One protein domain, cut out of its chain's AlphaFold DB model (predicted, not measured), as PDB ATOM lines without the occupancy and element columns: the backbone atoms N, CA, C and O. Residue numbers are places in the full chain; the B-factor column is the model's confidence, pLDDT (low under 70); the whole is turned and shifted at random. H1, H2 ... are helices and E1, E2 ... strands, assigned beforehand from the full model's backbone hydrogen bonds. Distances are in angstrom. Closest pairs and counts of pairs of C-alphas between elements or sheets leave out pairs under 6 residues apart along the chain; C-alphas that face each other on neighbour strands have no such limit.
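AT A GLANCE: This is residues 285 to 360 of the 360 residues of the protein "YDG domain-containing protein" of Glycine max (UniProt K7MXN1). This domain has little regular structure: a small core, the antiparallel hairpin E1 and E2 with short helix H1 packed on it, between long loops, residues 290 to 302 reaching one end and 308 to 347 the other. Of 76 printed residues, 17 are in named elements, in the order E1, E2, H1, class mixed. It is only just compact, close to loose, with radius of gyration of the C-alphas 13.7 A, and only just elongated, spanning 42 by 27 by 16 A.

IN THESE COORDINATES: Find C-alpha 286 at (131.582, 98.797, 142.274); E1 runs from there to 289, 10.3 A. E2, residues 303 to 307, covers 11.6 A. H1, residues 348 to 355, ends at (128.426, 109.733, 137.590).

HOW THE PARTS SIT: Look at N 287 and O 306, 2.8 A apart, between antiparallel E1 and E2, at 148 degrees. The closest C-alphas of E2 and H1, Val 303 and Ala 351, are 4.4 A apart. In H1 every O i to N i+4 pair is within hydrogen-bond range.

THE WHOLE: The farthest C-alphas, Lys 295 and Asp 336, are 41.8 A apart. The printed part has no cut; both links are long. Residues 359 to 360 have pLDDT under 70.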
ATOM      1  N   GLY A 285     133.694  95.251 143.285       95.71
ATOM      2  CA  GLY A 285     134.392  96.503 143.576       95.71
ATOM      3  C   GLY A 285     133.523  97.749 143.402       95.71
ATOM      4  O   GLY A 285     133.799  98.755 144.038       95.71
ATOM      5  N   ILE A 286     132.477  97.675 142.575       97.50
ATOM      6  CA  ILE A 286     131.582  98.797 142.274       97.50
ATOM      7  C   ILE A 286     130.188  98.469 142.797       97.50
ATOM      8  O   ILE A 286     129.609  97.439 142.430       97.50
ATOM      9  N   ASP A 287     129.634  99.373 143.598       97.49
ATOM     10  CA  ASP A 287     128.239  99.360 144.001       97.49
ATOM     11  C   ASP A 287     127.467 100.494 143.330       97.49
ATOM     12  O   ASP A 287     127.931 101.634 143.276       97.49
ATOM     13  N   TYR A 288     126.282 100.190 142.806       96.63
ATOM     14  CA  TYR A 288     125.501 101.142 142.022       96.63
ATOM     15  C   TYR A 288     123.997 100.970 142.223       96.63
ATOM     16  O   TYR A 288     123.500  99.873 142.490       96.63
ATOM     17  N   MET A 289     123.264 102.068 142.072       95.84
ATOM     18  CA  MET A 289     121.814 102.077 141.923       95.84
ATOM     19  C   MET A 289     121.464 101.673 140.492       95.84
ATOM     20  O   MET A 289     121.876 102.331 139.540       95.84
ATOM     21  N   GLY A 290     120.734 100.569 140.336       94.93
ATOM     22  CA  GLY A 290     120.199 100.128 139.046       94.93
ATOM     23  C   GLY A 290     118.786 100.655 138.785       94.93
ATOM     24  O   GLY A 290     118.266 101.477 139.535       94.93
ATOM     25  N   GLN A 291     118.125 100.104 137.764       93.86
ATOM     26  CA  GLN A 291     116.784 100.526 137.330       93.86
ATOM     27  C   GLN A 291     115.698 100.421 138.417       93.86
ATOM     28  O   GLN A 291     114.685 101.110 138.344       93.86
ATOM     29  N   SER A 292     115.905  99.604 139.457       93.91
ATOM     30  CA  SER A 292     114.997  99.516 140.612       93.91
ATOM     31  C   SER A 292     114.825 100.849 141.349       93.91
ATOM     32  O   SER A 292     113.797 101.061 141.984       93.91
ATOM     33  N   TYR A 293     115.796 101.759 141.236       93.83
ATOM     34  CA  TYR A 293     115.767 103.086 141.851       93.83
ATOM     35  C   TYR A 293     115.116 104.159 140.965       93.83
ATOM     36  O   TYR A 293     115.051 105.312 141.379       93.83
ATOM     37  N   ALA A 294     114.584 103.814 139.785       91.50
ATOM     38  CA  ALA A 294     114.059 104.790 138.819       91.50
ATOM     39  C   ALA A 294     112.918 105.671 139.355       91.50
ATOM     40  O   ALA A 294     112.698 106.761 138.844       91.50
ATOM     41  N   LYS A 295     112.190 105.218 140.384       89.57
ATOM     42  CA  LYS A 295     111.137 106.016 141.039       89.57
ATOM     43  C   LYS A 295     111.664 106.956 142.127       89.57
ATOM     44  O   LYS A 295     110.989 107.921 142.457       89.57
ATOM     45  N   ALA A 296     112.820 106.642 142.711       85.83
ATOM     46  CA  ALA A 296     113.400 107.358 143.850       85.83
ATOM     47  C   ALA A 296     114.568 108.271 143.447       85.83
ATOM     48  O   ALA A 296     114.969 109.138 144.218       85.83
ATOM     49  N   CYS A 297     115.127 108.068 142.254       82.55
ATOM     50  CA  CYS A 297     116.282 108.786 141.742       82.55
ATOM     51  C   CYS A 297     115.871 109.646 140.542       82.55
ATOM     52  O   CYS A 297     115.291 109.136 139.588       82.55
ATOM     53  N   SER A 298     116.195 110.939 140.580       85.32
ATOM     54  CA  SER A 298     115.943 111.888 139.483       85.32
ATOM     55  C   SER A 298     116.988 111.827 138.364       85.32
ATOM     56  O   SER A 298     116.875 112.555 137.382       85.32
ATOM     57  N   TYR A 299     118.030 111.012 138.531       85.47
ATOM     58  CA  TYR A 299     119.155 110.925 137.608       85.47
ATOM     59  C   TYR A 299     119.001 109.777 136.606       85.47
ATOM     60  O   TYR A 299     118.246 108.829 136.832       85.47
ATOM     61  N   GLU A 300     119.767 109.839 135.514       90.27
ATOM     62  CA  GLU A 300     119.942 108.695 134.617       90.27
ATOM     63  C   GLU A 300     120.529 107.516 135.405       90.27
ATOM     64  O   GLU A 300     121.456 107.691 136.188       90.27
ATOM     65  N   LEU A 301     119.981 106.315 135.223       93.78
ATOM     66  CA  LEU A 301     120.450 105.097 135.882       93.78
ATOM     67  C   LEU A 301     121.152 104.194 134.858       93.78
ATOM     68  O   LEU A 301     120.729 104.139 133.703       93.78
ATOM     69  N   PRO A 302     122.170 103.417 135.262       95.57
ATOM     70  CA  PRO A 302     122.656 103.236 136.631       95.57
ATOM     71  C   PRO A 302     123.584 104.362 137.123       95.57
ATOM     72  O   PRO A 302     124.289 104.959 136.323       95.57
ATOM     73  N   VAL A 303     123.650 104.582 138.444       94.97
ATOM     74  CA  VAL A 303     124.572 105.545 139.097       94.97
ATOM     75  C   VAL A 303     125.396 104.828 140.160       94.97
ATOM     76  O   VAL A 303     124.834 104.132 141.008       94.97
ATOM     77  N   ALA A 304     126.722 104.965 140.128       96.04
ATOM     78  CA  ALA A 304     127.600 104.384 141.143       96.04
ATOM     79  C   ALA A 304     127.509 105.162 142.469       96.04
ATOM     80  O   ALA A 304     127.468 106.389 142.474       96.04
ATOM     81  N   VAL A 305     127.488 104.443 143.593       95.26
ATOM     82  CA  VAL A 305     127.350 105.028 144.944       95.26
ATOM     83  C   VAL A 305     128.553 104.762 145.839       95.26
ATOM     84  O   VAL A 305     128.858 105.568 146.711       95.26
ATOM     85  N   ALA A 306     129.250 103.646 145.622       96.27
ATOM     86  CA  ALA A 306     130.450 103.296 146.365       96.27
ATOM     87  C   ALA A 306     131.391 102.472 145.482       96.27
ATOM     88  O   ALA A 306     130.947 101.665 144.663       96.27
ATOM     89  N   ILE A 307     132.693 102.663 145.681       96.77
ATOM     90  CA  ILE A 307     133.738 101.835 145.082       96.77
ATOM     91  C   ILE A 307     134.692 101.323 146.156       96.77
ATOM     92  O   ILE A 307     134.850 101.920 147.221       96.77
ATOM     93  N   VAL A 308     135.336 100.204 145.856       95.34
ATOM     94  CA  VAL A 308     136.302  99.522 146.712       95.34
ATOM     95  C   VAL A 308     137.581  99.326 145.912       95.34
ATOM     96  O   VAL A 308     137.575  98.678 144.862       95.34
ATOM     97  N   ILE A 309     138.680  99.863 146.443       92.06
ATOM     98  CA  ILE A 309     140.035  99.703 145.913       92.06
ATOM     99  C   ILE A 309     140.800  98.806 146.877       92.06
ATOM    100  O   ILE A 309     141.105  99.202 147.999       92.06
ATOM    101  N   SER A 310     141.093  97.583 146.445       88.30
ATOM    102  CA  SER A 310     141.782  96.580 147.274       88.30
ATOM    103  C   SER A 310     143.095  96.099 146.655       88.30
ATOM    104  O   SER A 310     143.665  95.115 147.118       88.30
ATOM    105  N   GLY A 311     143.560  96.742 145.575       88.23
ATOM    106  CA  GLY A 311     144.768  96.325 144.855       88.23
ATOM    107  C   GLY A 311     144.615  95.016 144.084       88.23
ATOM    108  O   GLY A 311     145.595  94.297 143.885       88.23
ATOM    109  N   MET A 312     143.381  94.670 143.708       88.15
ATOM    110  CA  MET A 312     143.080  93.424 143.002       88.15
ATOM    111  C   MET A 312     143.280  93.548 141.494       88.15
ATOM    112  O   MET A 312     143.708  92.577 140.880       88.15
ATOM    113  N   TYR A 313     143.034  94.722 140.913       88.92
ATOM    114  CA  TYR A 313     143.344  94.992 139.514       88.92
ATOM    115  C   TYR A 313     144.778  95.494 139.387       88.92
ATOM    116  O   TYR A 313     145.242  96.311 140.178       88.92
ATOM    117  N   GLU A 314     145.494  94.973 138.396       87.11
ATOM    118  CA  GLU A 314     146.848  95.404 138.062       87.11
ATOM    119  C   GLU A 314     146.906  96.809 137.450       87.11
ATOM    120  O   GLU A 314     147.975  97.400 137.406       87.11
ATOM    121  N   ASP A 315     145.786  97.358 136.986       90.01
ATOM    122  CA  ASP A 315     145.744  98.678 136.349       90.01
ATOM    123  C   ASP A 315     145.362  99.808 137.326       90.01
ATOM    124  O   ASP A 315     145.423 100.984 136.961       90.01
ATOM    125  N   ASP A 316     145.034  99.476 138.585       90.55
ATOM    126  CA  ASP A 316     144.683 100.459 139.615       90.55
ATOM    127  C   ASP A 316     145.898 101.319 140.005       90.55
ATOM    128  O   ASP A 316     146.959 100.816 140.403       90.55
ATOM    129  N   LEU A 317     145.714 102.642 139.982       88.49
ATOM    130  CA  LEU A 317     146.684 103.608 140.491       88.49
ATOM    131  C   LEU A 317     146.045 104.470 141.574       88.49
ATOM    132  O   LEU A 317     145.003 105.080 141.377       88.49
ATOM    133  N   ASP A 318     146.710 104.553 142.717       90.26
ATOM    134  CA  ASP A 318     146.217 105.254 143.894       90.26
ATOM    135  C   ASP A 318     147.282 106.238 144.385       90.26
ATOM    136  O   ASP A 318     148.283 105.837 144.988       90.26
ATOM    137  N   ASN A 319     147.041 107.515 144.084       88.71
ATOM    138  CA  ASN A 319     147.882 108.660 144.430       88.71
ATOM    139  C   ASN A 319     147.277 109.476 145.590       88.71
ATOM    140  O   ASN A 319     147.563 110.664 145.726       88.71
ATOM    141  N   ALA A 320     146.459 108.837 146.436       87.88
ATOM    142  CA  ALA A 320     145.721 109.427 147.555       87.88
ATOM    143  C   ALA A 320     144.644 110.457 147.167       87.88
ATOM    144  O   ALA A 320     143.466 110.176 147.373       87.88
ATOM    145  N   GLU A 321     145.025 111.631 146.659       90.98
ATOM    146  CA  GLU A 321     144.069 112.674 146.240       90.98
ATOM    147  C   GLU A 321     143.384 112.296 144.926       90.98
ATOM    148  O   GLU A 321     142.175 112.464 144.786       90.98
ATOM    149  N   ASP A 322     144.148 111.677 144.026       90.75
ATOM    150  CA  ASP A 322     143.675 111.211 142.733       90.75
ATOM    151  C   ASP A 322     143.822 109.693 142.625       90.75
ATOM    152  O   ASP A 322     144.814 109.094 143.062       90.75
ATOM    153  N   VAL A 323     142.845 109.057 141.987       92.07
ATOM    154  CA  VAL A 323     142.824 107.614 141.762       92.07
ATOM    155  C   VAL A 323     142.474 107.337 140.305       92.07
ATOM    156  O   VAL A 323     141.519 107.894 139.767       92.07
ATOM    157  N   VAL A 324     143.213 106.417 139.686       92.67
ATOM    158  CA  VAL A 324     142.804 105.735 138.456       92.67
ATOM    159  C   VAL A 324     142.224 104.389 138.864       92.67
ATOM    160  O   VAL A 324     142.941 103.525 139.369       92.67
ATOM    161  N   TYR A 325     140.915 104.241 138.685       94.09
ATOM    162  CA  TYR A 325     140.180 103.048 139.083       94.09
ATOM    163  C   TYR A 325     139.838 102.188 137.869       94.09
ATOM    164  O   TYR A 325     139.258 102.684 136.898       94.09
ATOM    165  N   THR A 326     140.163 100.900 137.932       93.98
ATOM    166  CA  THR A 326     139.884  99.958 136.847       93.98
ATOM    167  C   THR A 326     138.416  99.545 136.857       93.98
ATOM    168  O   THR A 326     137.854  99.185 137.892       93.98
ATOM    169  N   GLY A 327     137.779  99.563 135.684       95.45
ATOM    170  CA  GLY A 327     136.423  99.048 135.524       95.45
ATOM    171  C   GLY A 327     136.316  97.565 135.892       95.45
ATOM    172  O   GLY A 327     137.298  96.827 135.953       95.45
ATOM    173  N   GLN A 328     135.095  97.097 136.122       95.23
ATOM    174  CA  GLN A 328     134.820  95.685 136.336       95.23
ATOM    175  C   GLN A 328     134.703  94.907 135.018       95.23
ATOM    176  O   GLN A 328     134.179  95.392 134.015       95.23
ATOM    177  N   GLY A 329     135.061  93.627 135.066       94.54
ATOM    178  CA  GLY A 329     134.832  92.678 133.978       94.54
ATOM    179  C   GLY A 329     136.132  92.080 133.476       94.54
ATOM    180  O   GLY A 329     137.180  92.694 133.576       94.54
ATOM    181  N   GLY A 330     136.070  90.846 132.984       91.37
ATOM    182  CA  GLY A 330     137.234  90.146 132.435       91.37
ATOM    183  C   GLY A 330     138.401  89.887 133.388       91.37
ATOM    184  O   GLY A 330     139.420  89.400 132.925       91.37
ATOM    185  N   HIS A 331     138.243  90.133 134.686       91.49
ATOM    186  CA  HIS A 331     139.256  89.848 135.694       91.49
ATOM    187  C   HIS A 331     139.206  88.387 136.152       91.49
ATOM    188  O   HIS A 331     138.136  87.855 136.472       91.49
ATOM    189  N   ASN A 332     140.366  87.742 136.205       89.49
ATOM    190  CA  ASN A 332     140.495  86.367 136.649       89.49
ATOM    191  C   ASN A 332     140.450  86.259 138.185       89.49
ATOM    192  O   ASN A 332     141.457  86.438 138.857       89.49
ATOM    193  N   LEU A 333     139.299  85.924 138.776       87.88
ATOM    194  CA  LEU A 333     139.179  85.803 140.242       87.88
ATOM    195  C   LEU A 333     140.006  84.647 140.836       87.88
ATOM    196  O   LEU A 333     140.273  84.638 142.039       87.88
ATOM    197  N   THR A 334     140.399  83.673 140.012       85.30
ATOM    198  CA  THR A 334     141.098  82.451 140.428       85.30
ATOM    199  C   THR A 334     142.392  82.273 139.643       85.30
ATOM    200  O   THR A 334     142.361  82.155 138.429       85.30
ATOM    201  N   GLY A 335     143.539  82.173 140.307       88.85
ATOM    202  CA  GLY A 335     144.832  82.011 139.634       88.85
ATOM    203  C   GLY A 335     145.670  83.280 139.721       88.85
ATOM    204  O   GLY A 335     145.897  83.781 140.820       88.85
ATOM    205  N   ASP A 336     146.138  83.787 138.584       87.46
ATOM    206  CA  ASP A 336     147.101  84.893 138.508       87.46
ATOM    207  C   ASP A 336     146.505  86.290 138.745       87.46
ATOM    208  O   ASP A 336     147.260  87.256 138.879       87.46
ATOM    209  N   LYS A 337     145.171  86.403 138.840       87.72
ATOM    210  CA  LYS A 337     144.451  87.658 139.102       87.72
ATOM    211  C   LYS A 337     144.742  88.739 138.066       87.72
ATOM    212  O   LYS A 337     145.000  89.878 138.452       87.72
ATOM    213  N   ARG A 338     144.782  88.369 136.786       89.53
ATOM    214  CA  ARG A 338     144.975  89.294 135.661       89.53
ATOM    215  C   ARG A 338     143.730  89.439 134.798       89.53
ATOM    216  O   ARG A 338     142.780  88.657 134.906       89.53
ATOM    217  N   GLN A 339     143.748  90.435 133.926       91.40
ATOM    218  CA  GLN A 339     142.746  90.625 132.889       91.40
ATOM    219  C   GLN A 339     142.858  89.546 131.790       91.40
ATOM    220  O   GLN A 339     143.916  89.355 131.199       91.40
ATOM    221  N   ILE A 340     141.755  88.845 131.498       92.53
ATOM    222  CA  ILE A 340     141.691  87.725 130.529       92.53
ATOM    223  C   ILE A 340     140.790  87.986 129.312       92.53
ATOM    224  O   ILE A 340     140.738  87.170 128.396       92.53
ATOM    225  N   ARG A 341     140.027  89.083 129.301       92.60
ATOM    226  CA  ARG A 341     139.162  89.488 128.177       92.60
ATOM    227  C   ARG A 341     138.846  90.971 128.252       92.60
ATOM    228  O   ARG A 341     138.921  91.551 129.331       92.60
ATOM    229  N   ASP A 342     138.401  91.551 127.148       95.75
ATOM    230  CA  ASP A 342     138.018  92.958 127.103       95.75
ATOM    231  C   ASP A 342     136.874  93.281 128.068       95.75
ATOM    232  O   ASP A 342     135.933  92.497 128.270       95.75
ATOM    233  N   GLN A 343     136.958  94.468 128.664       96.68
ATOM    234  CA  GLN A 343     135.881  95.022 129.468       96.68
ATOM    235  C   GLN A 343     134.802  95.629 128.572       96.68
ATOM    236  O   GLN A 343     135.062  96.107 127.469       96.68
ATOM    237  N   LYS A 344     133.564  95.620 129.065       97.08
ATOM    238  CA  LYS A 344     132.415  96.230 128.392       97.08
ATOM    239  C   LYS A 344     131.911  97.414 129.202       97.08
ATOM    240  O   LYS A 344     131.958  97.394 130.432       97.08
ATOM    241  N   LEU A 345     131.374  98.421 128.519       96.83
ATOM    242  CA  LEU A 345     130.726  99.570 129.151       96.83
ATOM    243  C   LEU A 345     129.301  99.200 129.605       96.83
ATOM    244  O   LEU A 345     128.307  99.644 129.041       96.83
ATOM    245  N   GLU A 346     129.212  98.330 130.607       96.45
ATOM    246  CA  GLU A 346     127.964  97.810 131.171       96.45
ATOM    247  C   GLU A 346     128.041  97.747 132.706       96.45
ATOM    248  O   GLU A 346     129.129  97.790 133.290       96.45
ATOM    249  N   ARG A 347     126.890  97.601 133.378       96.31
ATOM    250  CA  ARG A 347     126.798  97.454 134.846       96.31
ATOM    251  C   ARG A 347     127.540  98.587 135.583       96.31
ATOM    252  O   ARG A 347     127.274  99.754 135.314       96.31
ATOM    253  N   GLY A 348     128.477  98.253 136.477       96.67
ATOM    254  CA  GLY A 348     129.255  99.219 137.253       96.67
ATOM    255  C   GLY A 348     130.089 100.176 136.395       96.67
ATOM    256  O   GLY A 348     130.234 101.334 136.764       96.67
ATOM    257  N   ASN A 349     130.561  99.748 135.218       97.43
ATOM    258  CA  ASN A 349     131.345 100.616 134.328       97.43
ATOM    259  C   ASN A 349     130.471 101.714 133.724       97.43
ATOM    260  O   ASN A 349     130.869 102.875 133.659       97.43
ATOM    261  N   LEU A 350     129.255 101.343 133.313       96.90
ATOM    262  CA  LEU A 350     128.259 102.309 132.867       96.90
ATOM    263  C   LEU A 350     127.851 103.232 134.023       96.90
ATOM    264  O   LEU A 350     127.767 104.436 133.824       96.90
ATOM    265  N   ALA A 351     127.686 102.682 135.228       96.55
ATOM    266  CA  ALA A 351     127.316 103.455 136.410       96.55
ATOM    267  C   ALA A 351     128.353 104.529 136.773       96.55
ATOM    268  O   ALA A 351     127.986 105.660 137.071       96.55
ATOM    269  N   LEU A 352     129.646 104.195 136.692       95.95
ATOM    270  CA  LEU A 352     130.735 105.157 136.878       95.95
ATOM    271  C   LEU A 352     130.757 106.221 135.779       95.95
ATOM    272  O   LEU A 352     130.948 107.395 136.081       95.95
ATOM    273  N   LYS A 353     130.528 105.837 134.513       95.21
ATOM    274  CA  LYS A 353     130.423 106.800 133.406       95.21
ATOM    275  C   LYS A 353     129.301 107.809 133.658       95.21
ATOM    276  O   LYS A 353     129.502 108.991 133.415       95.21
ATOM    277  N   VAL A 354     128.133 107.353 134.104       93.48
ATOM    278  CA  VAL A 354     126.975 108.223 134.347       93.48
ATOM    279  C   VAL A 354     127.256 109.217 135.481       93.48
ATOM    280  O   VAL A 354     126.920 110.390 135.341       93.48
ATOM    281  N   CYS A 355     127.978 108.811 136.535       92.94
ATOM    282  CA  CYS A 355     128.426 109.733 137.590       92.94
ATOM    283  C   CYS A 355     129.284 110.900 137.077       92.94
ATOM    284  O   CYS A 355     129.342 111.922 137.741       92.94
ATOM    285  N   LEU A 356     129.943 110.781 135.916       89.86
ATOM    286  CA  LEU A 356     130.716 111.888 135.334       89.86
ATOM    287  C   LEU A 356     129.834 113.007 134.765       89.86
ATOM    288  O   LEU A 356     130.320 114.115 134.576       89.86
ATOM    289  N   PHE A 357     128.577 112.706 134.438       85.12
ATOM    290  CA  PHE A 357     127.635 113.667 133.854       85.12
ATOM    291  C   PHE A 357     126.668 114.248 134.883       85.12
ATOM    292  O   PHE A 357     125.996 115.239 134.607       85.12
ATOM    293  N   ILE A 358     126.583 113.620 136.053       80.52
ATOM    294  CA  ILE A 358     125.790 114.096 137.173       80.52
ATOM    295  C   ILE A 358     126.777 114.777 138.118       80.52
ATOM    296  O   ILE A 358     127.505 114.094 138.830       80.52
ATOM    297  N   ASP A 359     126.828 116.107 138.107       69.34
ATOM    298  CA  ASP A 359     127.614 116.882 139.074       69.34
ATOM    299  C   ASP A 359     127.021 116.699 140.491       69.34
ATOM    300  O   ASP A 359     126.199 117.501 140.941       69.34
ATOM    301  N   LEU A 360     127.379 115.593 141.155       61.39
ATOM    302  CA  LEU A 360     126.910 115.196 142.492       61.39
ATOM    303  C   LEU A 360     127.551 115.982 143.641       61.39
ATOM    304  O   LEU A 360     128.739 116.372 143.539       61.39
TER     305      LEU A 360